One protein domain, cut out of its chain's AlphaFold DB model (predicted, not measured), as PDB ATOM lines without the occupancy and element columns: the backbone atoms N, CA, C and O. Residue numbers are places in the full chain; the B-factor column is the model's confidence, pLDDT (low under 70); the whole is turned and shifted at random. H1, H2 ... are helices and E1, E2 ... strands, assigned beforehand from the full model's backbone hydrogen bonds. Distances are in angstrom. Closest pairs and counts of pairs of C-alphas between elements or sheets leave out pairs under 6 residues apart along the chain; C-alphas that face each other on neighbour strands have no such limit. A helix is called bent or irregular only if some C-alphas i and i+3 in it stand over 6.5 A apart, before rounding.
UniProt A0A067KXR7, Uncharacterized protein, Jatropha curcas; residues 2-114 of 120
ATOM      1  N   VAL A   2     -38.768 -49.739  68.075       79.69
ATOM      2  CA  VAL A   2     -38.400 -49.843  66.636       79.69
ATOM      3  C   VAL A   2     -39.363 -50.760  65.852       79.69
ATOM      4  O   VAL A   2     -39.520 -50.639  64.643       79.69
ATOM      5  N   ASP A   3     -40.066 -51.629  66.568       78.88
ATOM      6  CA  ASP A   3     -41.041 -52.634  66.128       78.88
ATOM      7  C   ASP A   3     -42.343 -52.075  65.529       78.88
ATOM      8  O   ASP A   3     -43.090 -52.822  64.903       78.88
ATOM      9  N   ILE A   4     -42.614 -50.775  65.679       88.56
ATOM     10  CA  ILE A   4     -43.781 -50.114  65.064       88.56
ATOM     11  C   ILE A   4     -43.517 -49.632  63.629       88.56
ATOM     12  O   ILE A   4     -44.448 -49.229  62.933       88.56
ATOM     13  N   PHE A   5     -42.259 -49.646  63.182       87.50
ATOM     14  CA  PHE A   5     -41.866 -49.186  61.854       87.50
ATOM     15  C   PHE A   5     -41.635 -50.362  60.904       87.50
ATOM     16  O   PHE A   5     -41.182 -51.433  61.304       87.50
ATOM     17  N   ASN A   6     -41.873 -50.143  59.608       89.44
ATOM     18  CA  ASN A   6     -41.444 -51.073  58.563       89.44
ATOM     19  C   ASN A   6     -39.936 -50.910  58.303       89.44
ATOM     20  O   ASN A   6     -39.520 -50.271  57.335       89.44
ATOM     21  N   VAL A   7     -39.123 -51.431  59.223       87.00
ATOM     22  CA  VAL A   7     -37.662 -51.322  59.186       87.00
ATOM     23  C   VAL A   7     -37.096 -52.182  58.060       87.00
ATOM     24  O   VAL A   7     -37.322 -53.389  58.006       87.00
ATOM     25  N   ARG A   8     -36.331 -51.554  57.162       85.81
ATOM     26  CA  ARG A   8     -35.622 -52.237  56.065       85.81
ATOM     27  C   ARG A   8     -34.188 -52.625  56.417       85.81
ATOM     28  O   ARG A   8     -33.639 -53.520  55.792       85.81
ATOM     29  N   GLY A   9     -33.606 -51.967  57.411       86.56
ATOM     30  CA  GLY A   9     -32.256 -52.221  57.893       86.56
ATOM     31  C   GLY A   9     -31.929 -51.322  59.076       86.56
ATOM     32  O   GLY A   9     -32.627 -50.338  59.327       86.56
ATOM     33  N   ILE A  10     -30.881 -51.683  59.811       87.31
ATOM     34  CA  ILE A  10     -30.365 -50.924  60.950       87.31
ATOM     35  C   ILE A  10     -28.859 -50.790  60.748       87.31
ATOM     36  O   ILE A  10     -28.172 -51.794  60.581       87.31
ATOM     37  N   VAL A  11     -28.358 -49.555  60.784       89.31
ATOM     38  CA  VAL A  11     -26.922 -49.260  60.787       89.31
ATOM     39  C   VAL A  11     -26.544 -48.822  62.192       89.31
ATOM     40  O   VAL A  11     -27.131 -47.883  62.728       89.31
ATOM     41  N   ILE A  12     -25.581 -49.518  62.790       89.25
ATOM     42  CA  ILE A  12     -25.003 -49.168  64.087       89.25
ATOM     43  C   ILE A  12     -23.571 -48.717  63.823       89.25
ATOM     44  O   ILE A  12     -22.814 -49.436  63.176       89.25
ATOM     45  N   TYR A  13     -23.217 -47.534  64.314       92.38
ATOM     46  CA  TYR A  13     -21.874 -46.973  64.215       92.38
ATOM     47  C   TYR A  13     -21.467 -46.375  65.563       92.38
ATOM     48  O   TYR A  13     -22.316 -46.049  66.395       92.38
ATOM     49  N   GLY A  14     -20.166 -46.240  65.769       93.88
ATOM     50  CA  GLY A  14     -19.583 -45.668  66.972       93.88
ATOM     51  C   GLY A  14     -18.080 -45.893  66.999       93.88
ATOM     52  O   GLY A  14     -17.525 -46.509  66.088       93.88
ATOM     53  N   ASP A  15     -17.447 -45.411  68.061       94.56
ATOM     54  CA  ASP A  15     -16.014 -45.581  68.266       94.56
ATOM     55  C   ASP A  15     -15.721 -46.949  68.883       94.56
ATOM     56  O   ASP A  15     -16.441 -47.430  69.765       94.56
ATOM     57  N   ALA A  16     -14.639 -47.574  68.432       92.81
ATOM     58  CA  ALA A  16     -14.190 -48.863  68.927       92.81
ATOM     59  C   ALA A  16     -12.673 -48.868  69.121       92.81
ATOM     60  O   ALA A  16     -11.937 -48.120  68.480       92.81
ATOM     61  N   ALA A  17     -12.210 -49.744  70.009       92.56
ATOM     62  CA  ALA A  17     -10.802 -50.086  70.126       92.56
ATOM     63  C   ALA A  17     -10.531 -51.385  69.362       92.56
ATOM     64  O   ALA A  17     -11.372 -52.286  69.343       92.56
ATOM     65  N   SER A  18      -9.340 -51.488  68.777       93.44
ATOM     66  CA  SER A  18      -8.877 -52.693  68.095       93.44
ATOM     67  C   SER A  18      -7.720 -53.335  68.856       93.44
ATOM     68  O   SER A  18      -6.887 -52.647  69.443       93.44
ATOM     69  N   ILE A  19      -7.677 -54.666  68.832       94.81
ATOM     70  CA  ILE A  19      -6.504 -55.460  69.228       94.81
ATOM     71  C   ILE A  19      -5.703 -55.942  68.008       94.81
ATOM     72  O   ILE A  19      -4.664 -56.578  68.165       94.81
ATOM     73  N   ASP A  20      -6.197 -55.663  66.801       93.19
ATOM     74  CA  ASP A  20      -5.508 -55.937  65.548       93.19
ATOM     75  C   ASP A  20      -4.502 -54.816  65.271       93.19
ATOM     76  O   ASP A  20      -4.879 -53.653  65.132       93.19
ATOM     77  N   GLY A  21      -3.218 -55.175  65.191       93.94
ATOM     78  CA  GLY A  21      -2.123 -54.231  64.962       93.94
ATOM     79  C   GLY A  21      -2.100 -53.596  63.568       93.94
ATOM     80  O   GLY A  21      -1.264 -52.730  63.327       93.94
ATOM     81  N   SER A  22      -2.978 -54.025  62.657       92.88
ATOM     82  CA  SER A  22      -3.155 -53.418  61.333       92.88
ATOM     83  C   SER A  22      -4.183 -52.281  61.293       92.88
ATOM     84  O   SER A  22      -4.233 -51.566  60.297       92.88
ATOM     85  N   VAL A  23      -4.972 -52.098  62.361       92.31
ATOM     86  CA  VAL A  23      -6.001 -51.050  62.468       92.31
ATOM     87  C   VAL A  23      -5.467 -49.883  63.297       92.31
ATOM     88  O   VAL A  23      -5.040 -50.062  64.441       92.31
ATOM     89  N   PHE A  24      -5.520 -48.676  62.742       91.44
ATOM     90  CA  PHE A  24      -5.018 -47.450  63.354       91.44
ATOM     91  C   PHE A  24      -6.144 -46.533  63.846       91.44
ATOM     92  O   PHE A  24      -7.318 -46.679  63.511       91.44
ATOM     93  N   ILE A  25      -5.783 -45.551  64.680       92.56
ATOM     94  CA  ILE A  25      -6.728 -44.530  65.146       92.56
ATOM     95  C   ILE A  25      -7.230 -43.730  63.941       92.56
ATOM     96  O   ILE A  25      -6.431 -43.149  63.210       92.56
ATOM     97  N   GLY A  26      -8.552 -43.651  63.798       89.62
ATOM     98  CA  GLY A  26      -9.216 -42.960  62.692       89.62
ATOM     99  C   GLY A  26      -9.623 -43.876  61.538       89.62
ATOM    100  O   GLY A  26     -10.382 -43.432  60.680       89.62
ATOM    101  N   ASP A  27      -9.193 -45.141  61.541       90.50
ATOM    102  CA  ASP A  27      -9.669 -46.121  60.569       90.50
ATOM    103  C   ASP A  27     -11.148 -46.447  60.805       90.50
ATOM    104  O   ASP A  27     -11.622 -46.567  61.938       90.50
ATOM    105  N   VAL A  28     -11.877 -46.643  59.708       91.12
ATOM    106  CA  VAL A  28     -13.262 -47.117  59.731       91.12
ATOM    107  C   VAL A  28     -13.260 -48.603  59.408       91.12
ATOM    108  O   VAL A  28     -12.813 -49.016  58.343       91.12
ATOM    109  N   SER A  29     -13.780 -49.420  60.323       91.19
ATOM    110  CA  SER A  29     -13.899 -50.867  60.137       91.19
ATOM    111  C   SER A  29     -15.359 -51.299  60.094       91.19
ATOM    112  O   SER A  29     -16.173 -50.854  60.903       91.19
ATOM    113  N   VAL A  30     -15.681 -52.218  59.182       93.25
ATOM    114  CA  VAL A  30     -16.995 -52.866  59.104       93.25
ATOM    115  C   VAL A  30     -16.825 -54.346  59.453       93.25
ATOM    116  O   VAL A  30     -16.231 -55.090  58.671       93.25
ATOM    117  N   PRO A  31     -17.305 -54.806  60.623       93.25
ATOM    118  CA  PRO A  31     -17.137 -56.194  61.026       93.25
ATOM    119  C   PRO A  31     -18.015 -57.114  60.173       93.25
ATOM    120  O   PRO A  31     -19.188 -56.830  59.944       93.25
ATOM    121  N   ASN A  32     -17.481 -58.262  59.755       93.88
ATOM    122  CA  ASN A  32     -18.280 -59.303  59.094       93.88
ATOM    123  C   ASN A  32     -19.118 -60.129  60.088       93.88
ATOM    124  O   ASN A  32     -20.104 -60.767  59.707       93.88
ATOM    125  N   GLN A  33     -18.726 -60.113  61.363       93.88
ATOM    126  CA  GLN A  33     -19.361 -60.812  62.468       93.88
ATOM    127  C   GLN A  33     -19.204 -59.999  63.752       93.88
ATOM    128  O   GLN A  33     -18.185 -59.347  63.970       93.88
ATOM    129  N   VAL A  34     -20.194 -60.079  64.632       92.62
ATOM    130  CA  VAL A  34     -20.167 -59.460  65.965       92.62
ATOM    131  C   VAL A  34     -20.531 -60.493  67.024       92.62
ATOM    132  O   VAL A  34     -21.213 -61.468  66.726       92.62
ATOM    133  N   ALA A  35     -20.101 -60.310  68.269       92.06
ATOM    134  CA  ALA A  35     -20.464 -61.201  69.370       92.06
ATOM    135  C   ALA A  35     -20.877 -60.401  70.604       92.06
ATOM    136  O   ALA A  35     -20.278 -59.376  70.928       92.06
ATOM    137  N   TYR A  36     -21.882 -60.898  71.324       92.00
ATOM    138  CA  TYR A  36     -22.241 -60.378  72.639       92.00
ATOM    139  C   TYR A  36     -21.406 -61.088  73.710       92.00
ATOM    140  O   TYR A  36     -21.748 -62.165  74.194       92.00
ATOM    141  N   THR A  37     -20.270 -60.487  74.062       90.81
ATOM    142  CA  THR A  37     -19.242 -61.092  74.928       90.81
ATOM    143  C   THR A  37     -19.568 -61.019  76.421       90.81
ATOM    144  O   THR A  37     -18.935 -61.700  77.224       90.81
ATOM    145  N   ALA A  38     -20.583 -60.244  76.810       91.25
ATOM    146  CA  ALA A  38     -21.023 -60.126  78.200       91.25
ATOM    147  C   ALA A  38     -21.996 -61.244  78.636       91.25
ATOM    148  O   ALA A  38     -22.469 -61.240  79.771       91.25
ATOM    149  N   ALA A  39     -22.293 -62.216  77.767       91.94
ATOM    150  CA  ALA A  39     -23.101 -63.383  78.111       91.94
ATOM    151  C   ALA A  39     -22.275 -64.432  78.864       91.94
ATOM    152  O   ALA A  39     -21.908 -65.474  78.316       91.94
ATOM    153  N   TRP A  40     -21.999 -64.172  80.138       91.81
ATOM    154  CA  TRP A  40     -21.354 -65.134  81.022       91.81
ATOM    155  C   TRP A  40     -22.060 -65.228  82.371       91.81
ATOM    156  O   TRP A  40     -22.744 -64.308  82.811       91.81
ATOM    157  N   SER A  41     -21.914 -66.377  83.026       91.00
ATOM    158  CA  SER A  41     -22.430 -66.590  84.379       91.00
ATOM    159  C   SER A  41     -21.390 -67.275  85.246       91.00
ATOM    160  O   SER A  41     -20.823 -68.294  84.841       91.00
ATOM    161  N   TRP A  42     -21.206 -66.753  86.452       91.69
ATOM    162  CA  TRP A  42     -20.393 -67.373  87.487       91.69
ATOM    163  C   TRP A  42     -21.181 -68.464  88.219       91.69
ATOM    164  O   TRP A  42     -22.354 -68.275  88.546       91.69
ATOM    165  N   ARG A  43     -20.537 -69.599  88.493       88.38
ATOM    166  CA  ARG A  43     -21.063 -70.706  89.299       88.38
ATOM    167  C   ARG A  43     -20.063 -71.036  90.399       88.38
ATOM    168  O   ARG A  43     -18.872 -71.169  90.137       88.38
ATOM    169  N   ASN A  44     -20.551 -71.125  91.633       79.12
ATOM    170  CA  ASN A  44     -19.685 -71.272  92.801       79.12
ATOM    171  C   ASN A  44     -19.064 -72.666  92.887       79.12
ATOM    172  O   ASN A  44     -17.943 -72.786  93.373       79.12
ATOM    173  N   SER A  45     -19.759 -73.706  92.414       72.88
ATOM    174  CA  SER A  45     -19.201 -75.056  92.397       72.88
ATOM    175  C   SER A  45     -18.635 -75.409  91.025       72.88
ATOM    176  O   SER A  45     -19.300 -75.242  90.001       72.88
ATOM    177  N   SER A  46     -17.443 -76.008  91.000       61.16
ATOM    178  CA  SER A  46     -16.901 -76.674  89.806       61.16
ATOM    179  C   SER A  46     -17.740 -77.894  89.380       61.16
ATOM    180  O   SER A  46     -17.641 -78.353  88.237       61.16
ATOM    181  N   THR A  47     -18.627 -78.377  90.256       64.19
ATOM    182  CA  THR A  47     -19.577 -79.468  89.987       64.19
ATOM    183  C   THR A  47     -20.985 -78.996  89.617       64.19
ATOM    184  O   THR A  47     -21.824 -79.844  89.302       64.19
ATOM    185  N   ASP A  48     -21.252 -77.682  89.610       76.44
ATOM    186  CA  ASP A  48     -22.555 -77.149  89.200       76.44
ATOM    187  C   ASP A  48     -22.829 -77.544  87.745       76.44
ATOM    188  O   ASP A  48     -22.111 -77.160  86.813       76.44
ATOM    189  N   GLN A  49     -23.873 -78.349  87.554       78.62
ATOM    190  CA  GLN A  49     -24.266 -78.813  86.235       78.62
ATOM    191  C   GLN A  49     -25.179 -77.789  85.572       78.62
ATOM    192  O   GLN A  49     -26.090 -77.240  86.189       78.62
ATOM    193  N   VAL A  50     -24.949 -77.566  84.282       85.12
ATOM    194  CA  VAL A  50     -25.900 -76.840  83.444       85.12
ATOM    195  C   VAL A  50     -27.111 -77.740  83.213       85.12
ATOM    196  O   VAL A  50     -26.954 -78.920  82.884       85.12
ATOM    197  N   GLU A  51     -28.306 -77.175  83.394       87.38
ATOM    198  CA  GLU A  51     -29.567 -77.854  83.099       87.38
ATOM    199  C   GLU A  51     -29.543 -78.401  81.667       87.38
ATOM    200  O   GLU A  51     -29.050 -77.747  80.748       87.38
ATOM    201  N   GLU A  52     -30.051 -79.618  81.467       87.38
ATOM    202  CA  GLU A  52     -29.873 -80.358  80.214       87.38
ATOM    203  C   GLU A  52     -30.335 -79.566  78.983       87.38
ATOM    204  O   GLU A  52     -29.604 -79.472  77.999       87.38
ATOM    205  N   PHE A  53     -31.482 -78.892  79.083       85.12
ATOM    206  CA  PHE A  53     -32.046 -78.082  78.001       85.12
ATOM    207  C   PHE A  53     -31.241 -76.807  77.677       85.12
ATOM    208  O   PHE A  53     -31.475 -76.180  76.645       85.12
ATOM    209  N   LEU A  54     -30.294 -76.411  78.537       87.06
ATOM    210  CA  LEU A  54     -29.396 -75.271  78.329       87.06
ATOM    211  C   LEU A  54     -28.017 -75.684  77.805       87.06
ATOM    212  O   LEU A  54     -27.230 -74.810  77.440       87.06
ATOM    213  N   ARG A  55     -27.701 -76.985  77.735       86.75
ATOM    214  CA  ARG A  55     -26.365 -77.462  77.330       86.75
ATOM    215  C   ARG A  55     -25.960 -76.962  75.946       86.75
ATOM    216  O   ARG A  55     -24.834 -76.504  75.780       86.75
ATOM    217  N   ASP A  56     -26.890 -76.929  74.996       88.06
ATOM    218  CA  ASP A  56     -26.626 -76.450  73.632       88.06
ATOM    219  C   ASP A  56     -26.338 -74.942  73.557       88.06
ATOM    220  O   ASP A  56     -25.711 -74.470  72.598       88.06
ATOM    221  N   MET A  57     -26.761 -74.184  74.575       90.44
ATOM    222  CA  MET A  57     -26.496 -72.750  74.707       90.44
ATOM    223  C   MET A  57     -25.113 -72.464  75.297       90.44
ATOM    224  O   MET A  57     -24.656 -71.329  75.212       90.44
ATOM    225  N   VAL A  58     -24.418 -73.446  75.874       91.75
ATOM    226  CA  VAL A  58     -23.060 -73.241  76.389       91.75
ATOM    227  C   VAL A  58     -22.100 -73.105  75.203       91.75
ATOM    228  O   VAL A  58     -21.992 -73.991  74.357       91.75
ATOM    229  N   ALA A  59     -21.418 -71.965  75.115       91.00
ATOM    230  CA  ALA A  59     -20.345 -71.728  74.148       91.00
ATOM    231  C   ALA A  59     -19.002 -72.260  74.664       91.00
ATOM    232  O   ALA A  59     -18.184 -72.739  73.884       91.00
ATOM    233  N   GLY A  60     -18.793 -72.198  75.978       91.12
ATOM    234  CA  GLY A  60     -17.599 -72.697  76.645       91.12
ATOM    235  C   GLY A  60     -17.693 -72.515  78.154       91.12
ATOM    236  O   GLY A  60     -18.630 -71.898  78.666       91.12
ATOM    237  N   ASN A  61     -16.726 -73.059  78.880       91.88
ATOM    238  CA  ASN A  61     -16.583 -72.825  80.309       91.88
ATOM    239  C   ASN A  61     -15.106 -72.851  80.709       91.88
ATOM    240  O   ASN A  61     -14.261 -73.323  79.952       91.88
ATOM    241  N   MET A  62     -14.817 -72.319  81.890       92.00
ATOM    242  CA  MET A  62     -13.490 -72.341  82.492       92.00
ATOM    243  C   MET A  62     -13.646 -72.565  83.994       92.00
ATOM    244  O   MET A  62     -14.323 -71.786  84.668       92.00
ATOM    245  N   THR A  63     -13.040 -73.630  84.517       91.12
ATOM    246  CA  THR A  63     -12.931 -73.865  85.964       91.12
ATOM    247  C   THR A  63     -11.680 -73.165  86.470       91.12
ATOM    248  O   THR A  63     -10.605 -73.381  85.926       91.12
ATOM    249  N   PHE A  64     -11.786 -72.340  87.507       91.38
ATOM    250  CA  PHE A  64     -10.629 -71.604  88.023       91.38
ATOM    251  C   PHE A  64      -9.612 -72.509  88.728       91.38
ATOM    252  O   PHE A  64      -8.428 -72.189  88.758       91.38
ATOM    253  N   GLU A  65     -10.060 -73.628  89.299       90.81
ATOM    254  CA  GLU A  65      -9.201 -74.604  89.988       90.81
ATOM    255  C   GLU A  65      -8.133 -75.201  89.056       90.81
ATOM    256  O   GLU A  65      -7.001 -75.413  89.492       90.81
ATOM    257  N   ASP A  66      -8.455 -75.348  87.764       90.69
ATOM    258  CA  ASP A  66      -7.559 -75.871  86.719       90.69
ATOM    259  C   ASP A  66      -6.339 -74.956  86.462       90.69
ATOM    260  O   ASP A  66      -5.373 -75.368  85.823       90.69
ATOM    261  N   PHE A  67      -6.368 -73.711  86.956       92.06
ATOM    262  CA  PHE A  67      -5.327 -72.696  86.745       92.06
ATOM    263  C   PHE A  67      -4.615 -72.289  88.044       92.06
ATOM    264  O   PHE A  67      -3.903 -71.281  88.074       92.06
ATOM    265  N   ASN A  68      -4.796 -73.044  89.131       92.00
ATOM    266  CA  ASN A  68      -4.103 -72.776  90.386       92.00
ATOM    267  C   ASN A  68      -2.589 -72.986  90.242       92.00
ATOM    268  O   ASN A  68      -2.108 -74.069  89.915       92.00
ATOM    269  N   VAL A  69      -1.829 -71.937  90.550       91.81
ATOM    270  CA  VAL A  69      -0.362 -71.938  90.564       91.81
ATOM    271  C   VAL A  69       0.146 -71.414  91.913       91.81
ATOM    272  O   VAL A  69      -0.510 -70.566  92.521       91.81
ATOM    273  N   PRO A  70       1.301 -71.891  92.422       90.62
ATOM    274  CA  PRO A  70       2.208 -72.888  91.838       90.62
ATOM    275  C   PRO A  70       1.786 -74.344  92.089       90.62
ATOM    276  O   PRO A  70       2.470 -75.262  91.648       90.62
ATOM    277  N   LYS A  71       0.713 -74.564  92.850       84.75
ATOM    278  CA  LYS A  71       0.257 -75.892  93.249       84.75
ATOM    279  C   LYS A  71      -1.219 -76.046  92.914       84.75
ATOM    280  O   LYS A  71      -2.019 -75.189  93.280       84.75
ATOM    281  N   GLU A  72      -1.546 -77.169  92.292       82.69
ATOM    282  CA  GLU A  72      -2.923 -77.601  92.088       82.69
ATOM    283  C   GLU A  72      -3.651 -77.759  93.434       82.69
ATOM    284  O   GLU A  72      -3.064 -78.130  94.459       82.69
ATOM    285  N   GLY A  73      -4.946 -77.466  93.441       84.12
ATOM    286  CA  GLY A  73      -5.786 -77.541  94.631       84.12
ATOM    287  C   GLY A  73      -7.157 -76.931  94.386       84.12
ATOM    288  O   GLY A  73      -7.401 -76.361  93.327       84.12
ATOM    289  N   ASN A  74      -8.040 -77.033  95.374       85.25
ATOM    290  CA  ASN A  74      -9.370 -76.436  95.279       85.25
ATOM    291  C   ASN A  74      -9.312 -74.938  95.591       85.25
ATOM    292  O   ASN A  74      -8.499 -74.493  96.407       85.25
ATOM    293  N   ASN A  75     -10.205 -74.159  94.988       85.50
ATOM    294  CA  ASN A  75     -10.401 -72.752  95.327       85.50
ATOM    295  C   ASN A  75     -11.896 -72.397  95.338       85.50
ATOM    296  O   ASN A  75     -12.741 -73.118  94.821       85.50
ATOM    297  N   SER A  76     -12.235 -71.260  95.942       88.38
ATOM    298  CA  SER A  76     -13.629 -70.805  96.043       88.38
ATOM    299  C   SER A  76     -14.105 -70.008  94.824       88.38
ATOM    300  O   SER A  76     -15.177 -69.410  94.878       88.38
ATOM    301  N   LEU A  77     -13.313 -69.952  93.745       89.62
ATOM    302  CA  LEU A  77     -13.649 -69.186  92.544       89.62
ATOM    303  C   LEU A  77     -14.555 -69.977  91.588       89.62
ATOM    304  O   LEU A  77     -15.204 -69.389  90.734       89.62
ATOM    305  N   GLY A  78     -14.651 -71.300  91.735       90.56
ATOM    306  CA  GLY A  78     -15.621 -72.108  90.998       90.56
ATOM    307  C   GLY A  78     -15.392 -72.101  89.482       90.56
ATOM    308  O   GLY A  78     -14.288 -72.384  89.005       90.56
ATOM    309  N   ARG A  79     -16.448 -71.830  88.706       91.06
ATOM    310  CA  ARG A  79     -16.454 -71.928  87.238       91.06
ATOM    311  C   ARG A  79     -17.212 -70.772  86.593       91.06
ATOM    312  O   ARG A  79     -18.278 -70.377  87.057       91.06
ATOM    313  N   ILE A  80     -16.713 -70.291  85.459       92.94
ATOM    314  CA  ILE A  80     -17.437 -69.366  84.582       92.94
ATOM    315  C   ILE A  80     -17.928 -70.099  83.333       92.94
ATOM    316  O   ILE A  80     -17.218 -70.925  82.759       92.94
ATOM    317  N   PHE A  81     -19.155 -69.803  82.917       92.44
ATOM    318  CA  PHE A  81     -19.730 -70.270  81.656       92.44
ATOM    319  C   PHE A  81     -19.886 -69.096  80.705       92.44
ATOM    320  O   PHE A  81     -20.353 -68.041  81.126       92.44
ATOM    321  N   TYR A  82     -19.556 -69.313  79.436       92.94
ATOM    322  CA  TYR A  82     -19.866 -68.418  78.328       92.94
ATOM    323  C   TYR A  82     -21.035 -68.988  77.538       92.94
ATOM    324  O   TYR A  82     -21.069 -70.186  77.238       92.94
ATOM    325  N   TRP A  83     -21.981 -68.128  77.183       94.00
ATOM    326  CA  TRP A  83     -23.233 -68.526  76.554       94.00
ATOM    327  C   TRP A  83     -23.308 -68.027  75.112       94.00
ATOM    328  O   TRP A  83     -22.914 -66.907  74.789       94.00
ATOM    329  N   LYS A  84     -23.848 -68.868  74.233       94.44
ATOM    330  CA  LYS A  84     -24.310 -68.467  72.906       94.44
ATOM    331  C   LYS A  84     -25.519 -67.547  73.065       94.44
ATOM    332  O   LYS A  84     -26.308 -67.687  73.997       94.44
ATOM    333  N   SER A  85     -25.701 -66.652  72.107       92.06
ATOM    334  CA  SER A  85     -26.902 -65.827  72.010       92.06
ATOM    335  C   SER A  85     -27.928 -66.486  71.092       92.06
ATOM    336  O   SER A  85     -27.578 -67.216  70.165       92.06
ATOM    337  N   THR A  86     -29.210 -66.228  71.351       90.88
ATOM    338  CA  THR A  86     -30.303 -66.564  70.432       90.88
ATOM    339  C   THR A  86     -30.793 -65.285  69.770       90.88
ATOM    340  O   THR A  86     -31.036 -64.291  70.450       90.88
ATOM    341  N   TRP A  87     -30.978 -65.322  68.455       89.31
ATOM    342  CA  TRP A  87     -31.578 -64.232  67.692       89.31
ATOM    343  C   TRP A  87     -32.547 -64.783  66.654       89.31
ATOM    344  O   TRP A  87     -32.520 -65.970  66.318       89.31
ATOM    345  N   PHE A  88     -33.414 -63.913  66.150       87.38
ATOM    346  CA  PHE A  88     -34.482 -64.292  65.237       87.38
ATOM    347  C   PHE A  88     -34.354 -63.525  63.927       87.38
ATOM    348  O   PHE A  88     -34.133 -62.316  63.934       87.38
ATOM    349  N   THR A  89     -34.507 -64.229  62.809       82.19
ATOM    350  CA  THR A  89     -34.529 -63.642  61.464       82.19
ATOM    351  C   THR A  89     -35.860 -63.950  60.774       82.19
ATOM    352  O   THR A  89     -36.455 -65.013  60.974       82.19
ATOM    353  N   GLY A  90     -36.364 -63.009  59.968       75.81
ATOM    354  CA  GLY A  90     -37.575 -63.196  59.157       75.81
ATOM    355  C   GLY A  90     -38.804 -63.671  59.949       75.81
ATOM    356  O   GLY A  90     -39.134 -63.119  60.998       75.81
ATOM    357  N   ARG A  91     -39.494 -64.707  59.444       72.31
ATOM    358  CA  ARG A  91     -40.687 -65.330  60.062       72.31
ATOM    359  C   ARG A  91     -40.341 -66.165  61.311       72.31
ATOM    360  O   ARG A  91     -40.701 -67.333  61.384       72.31
ATOM    361  N   GLN A  92     -39.654 -65.566  62.282       78.75
ATOM    362  CA  GLN A  92     -39.273 -66.187  63.560       78.75
ATOM    363  C   GLN A  92     -38.314 -67.380  63.439       78.75
ATOM    364  O   GLN A  92     -38.308 -68.264  64.297       78.75
ATOM    365  N   GLN A  93     -37.464 -67.414  62.409       87.44
ATOM    366  CA  GLN A  93     -36.416 -68.425  62.354       87.44
ATOM    367  C   GLN A  93     -35.438 -68.183  63.504       87.44
ATOM    368  O   GLN A  93     -34.781 -67.141  63.569       87.44
ATOM    369  N   ARG A  94     -35.367 -69.144  64.428       89.75
ATOM    370  CA  ARG A  94     -34.449 -69.112  65.563       89.75
ATOM    371  C   ARG A  94     -33.048 -69.476  65.090       89.75
ATOM    372  O   ARG A  94     -32.841 -70.542  64.521       89.75
ATOM    373  N   ASN A  95     -32.090 -68.622  65.409       90.94
ATOM    374  CA  ASN A  95     -30.671 -68.868  65.230       90.94
ATOM    375  C   ASN A  95     -29.993 -68.878  66.600       90.94
ATOM    376  O   ASN A  95     -30.447 -68.228  67.546       90.94
ATOM    377  N   THR A  96     -28.919 -69.645  66.734       91.81
ATOM    378  CA  THR A  96     -28.138 -69.710  67.970       91.81
ATOM    379  C   THR A  96     -26.669 -69.828  67.627       91.81
ATOM    380  O   THR A  96     -26.276 -70.677  66.832       91.81
ATOM    381  N   GLY A  97     -25.851 -69.003  68.266       92.81
ATOM    382  CA  GLY A  97     -24.416 -68.981  68.039       92.81
ATOM    383  C   GLY A  97     -23.713 -67.975  68.936       92.81
ATOM    384  O   GLY A  97     -24.341 -67.211  69.666       92.81
ATOM    385  N   PHE A  98     -22.388 -68.013  68.907       92.06
ATOM    386  CA  PHE A  98     -21.570 -67.006  69.578       92.06
ATOM    387  C   PHE A  98     -21.360 -65.787  68.672       92.06
ATOM    388  O   PHE A  98     -21.588 -64.653  69.086       92.06
ATOM    389  N   TRP A  99     -21.007 -66.046  67.411       92.94
ATOM    390  CA  TRP A  99     -20.860 -65.040  66.368       92.94
ATOM    391  C   TRP A  99     -22.190 -64.800  65.652       92.94
ATOM    392  O   TRP A  99     -22.792 -65.728  65.109       92.94
ATOM    393  N   LEU A 100     -22.629 -63.547  65.646       92.19
ATOM    394  CA  LEU A 100     -23.698 -63.028  64.806       92.19
ATOM    395  C   LEU A 100     -23.089 -62.619  63.459       92.19
ATOM    396  O   LEU A 100     -22.304 -61.670  63.432       92.19
ATOM    397  N   PRO A 101     -23.425 -63.288  62.348       92.06
ATOM    398  CA  PRO A 101     -23.014 -62.817  61.036       92.06
ATOM    399  C   PRO A 101     -23.773 -61.541  60.662       92.06
ATOM    400  O   PRO A 101     -24.978 -61.435  60.903       92.06
ATOM    401  N   VAL A 102     -23.070 -60.588  60.052       91.19
ATOM    402  CA  VAL A 102     -23.694 -59.432  59.399       91.19
ATOM    403  C   VAL A 102     -24.282 -59.876  58.056       91.19
ATOM    404  O   VAL A 102     -23.817 -60.840  57.443       91.19
ATOM    405  N   ASP A 103     -25.337 -59.197  57.612       90.19
ATOM    406  CA  ASP A 103     -25.982 -59.485  56.335       90.19
ATOM    407  C   ASP A 103     -24.998 -59.332  55.158       90.19
ATOM    408  O   ASP A 103     -24.286 -58.331  55.039       90.19
ATOM    409  N   GLN A 104     -24.951 -60.342  54.284       92.56
ATOM    410  CA  GLN A 104     -23.986 -60.402  53.185       92.56
ATOM    411  C   GLN A 104     -24.202 -59.309  52.135       92.56
ATOM    412  O   GLN A 104     -23.232 -58.858  51.526       92.56
ATOM    413  N   GLU A 105     -25.441 -58.866  51.910       92.69
ATOM    414  CA  GLU A 105     -25.718 -57.783  50.969       92.69
ATOM    415  C   GLU A 105     -25.179 -56.456  51.506       92.69
ATOM    416  O   GLU A 105     -24.544 -55.701  50.768       92.69
ATOM    417  N   TRP A 106     -25.353 -56.208  52.805       92.00
ATOM    418  CA  TRP A 106     -24.824 -55.018  53.470       92.00
ATOM    419  C   TRP A 106     -23.297 -55.011  53.496       92.00
ATOM    420  O   TRP A 106     -22.697 -53.984  53.190       92.00
ATOM    421  N   LEU A 107     -22.663 -56.156  53.774       93.81
ATOM    422  CA  LEU A 107     -21.205 -56.289  53.674       93.81
ATOM    423  C   LEU A 107     -20.703 -56.030  52.251       93.81
ATOM    424  O   LEU A 107     -19.713 -55.326  52.071       93.81
ATOM    425  N   ARG A 108     -21.410 -56.539  51.234       95.19
ATOM    426  CA  ARG A 108     -21.077 -56.290  49.825       95.19
ATOM    427  C   ARG A 108     -21.202 -54.812  49.452       95.19
ATOM    428  O   ARG A 108     -20.448 -54.339  48.613       95.19
ATOM    429  N   ILE A 109     -22.171 -54.089  50.012       93.62
ATOM    430  CA  ILE A 109     -22.301 -52.639  49.798       93.62
ATOM    431  C   ILE A 109     -21.161 -51.905  50.511       93.62
ATOM    432  O   ILE A 109     -20.516 -51.054  49.907       93.62
ATOM    433  N   ALA A 110     -20.862 -52.269  51.760       93.25
ATOM    434  CA  ALA A 110     -19.783 -51.666  52.537       93.25
ATOM    435  C   ALA A 110     -18.399 -51.856  51.891       93.25
ATOM    436  O   ALA A 110     -17.588 -50.938  51.904       93.25
ATOM    437  N   SER A 111     -18.135 -52.997  51.252       94.56
ATOM    438  CA  SER A 111     -16.857 -53.216  50.560       94.56
ATOM    439  C   SER A 111     -16.653 -52.298  49.346       94.56
ATOM    440  O   SER A 111     -15.542 -52.185  48.845       94.56
ATOM    441  N   GLN A 112     -17.702 -51.644  48.833       94.75
ATOM    442  CA  GLN A 112     -17.579 -50.707  47.704       94.75
ATOM    443  C   GLN A 112     -16.937 -49.373  48.098       94.75
ATOM    444  O   GLN A 112     -16.547 -48.612  47.217       94.75
ATOM    445  N   ILE A 113     -16.855 -49.085  49.398       90.62
ATOM    446  CA  ILE A 113     -16.259 -47.859  49.946       90.62
ATOM    447  C   ILE A 113     -14.946 -48.133  50.693       90.62
ATOM    448  O   ILE A 113     -14.410 -47.246  51.353       90.62
ATOM    449  N   GLU A 114     -14.416 -49.354  50.597       90.69
ATOM    450  CA  GLU A 114     -13.099 -49.689  51.130       90.69
ATOM    451  C   GLU A 114     -12.012 -48.922  50.358       90.69
ATOM    452  O   GLU A 114     -11.992 -48.920  49.128       90.69
TER     453      GLU A 114
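Overview. This is residues 2 to 114 of the 120 residues of an uncharacterized protein of Jatropha curcas (UniProt A0A067KXR7). After a long unnamed stretch, residues 2 to 32, the domain is a thin, loose framework of short strands whose spine is E4 running on nearly straight into E5: E2 and E3 lie on either side of E4, and E6 folds back beside E5 as a hairpin. E1 and E7 make a small pair near the middle, H2 and H3 lie toward opposite ends, and residues 3 to 8 and 19 to 24 stick out. The printed part has 113 residues with three named helices and seven named strands in the order E1 E2 H1 E3 H2 E4 E5 E6 E7 H3; the class is mixed, with under half of the residues in named elements. The three sheets, E2 - E4 - E3, E1 - E7 and E5 - E6, are antiparallel. The whole is flat, 55 by 40 by 21 A, and only just loose, close to extended, with a radius of gyration of the C-alphas of 19.5 A.

Arrangement. Go past residues 2 to 32 to E1, residues 33 to 35, antiparallel to E7, residues 99 to 101; N 34 and O 100 are 2.9 A apart, within hydrogen-bond range. Next look at E2, residues 40 to 43, an edge strand antiparallel to the inner strand E4, residues 79 to 83, with N 43 and O 79 at 2.8 A. On the other side of E4 is the edge strand E3, residues 58 to 63, antiparallel to it at 165 degrees, with N 62 and O 80 at 2.9 A. H1, residues 52 to 57, is only just on this sheet, with 5 pairs of C-alphas within 10 A, and only grazes it with residues 54 to 57. E2, H1 and E3 form a split strand-helix-strand unit, two strands running the same way with a helix between them along the chain and E4 between them in the sheet; its crossover is right-handed. H2, residues 64 to 67, is only just not on the sheet, with 4 such pairs. E4 runs on into E5, residues 85 to 89, at 7 degrees. E5 and E6, residues 93 to 97, form a hairpin, with N 95 and O 87 at 2.8 A. H3, residues 104 to 113, touches no helix. For O i to N i+4 pairs within hydrogen-bond range, H1 has 0 of 2, beside 2 of 3 O i to N i+3 pairs, H3 has 4 of 6, and H2 is too short for such a pair.

Along the chain. Find C-alpha 33 at (-19.361, -60.812, 62.468), where E1 begins. E3 runs 14.0 A, E4 13.1 A, E5 13.2 A and E6 13.3 A. H1 is irregular: C-alphas 53 and 56 are 7.2 A apart. H3, 15.1 A long, ends at C-alpha 113, (-16.259, -47.859, 49.946).

Size, cuts and confidence. Look for the two C-alphas farthest apart at Asn 6 and Lys 71, 59.6 A. The printed part has no cut, and the link from H2 to E4, 11 residues, is long. The mean pLDDT of the printed part is 89.1; residues 46 to 47 are under 70.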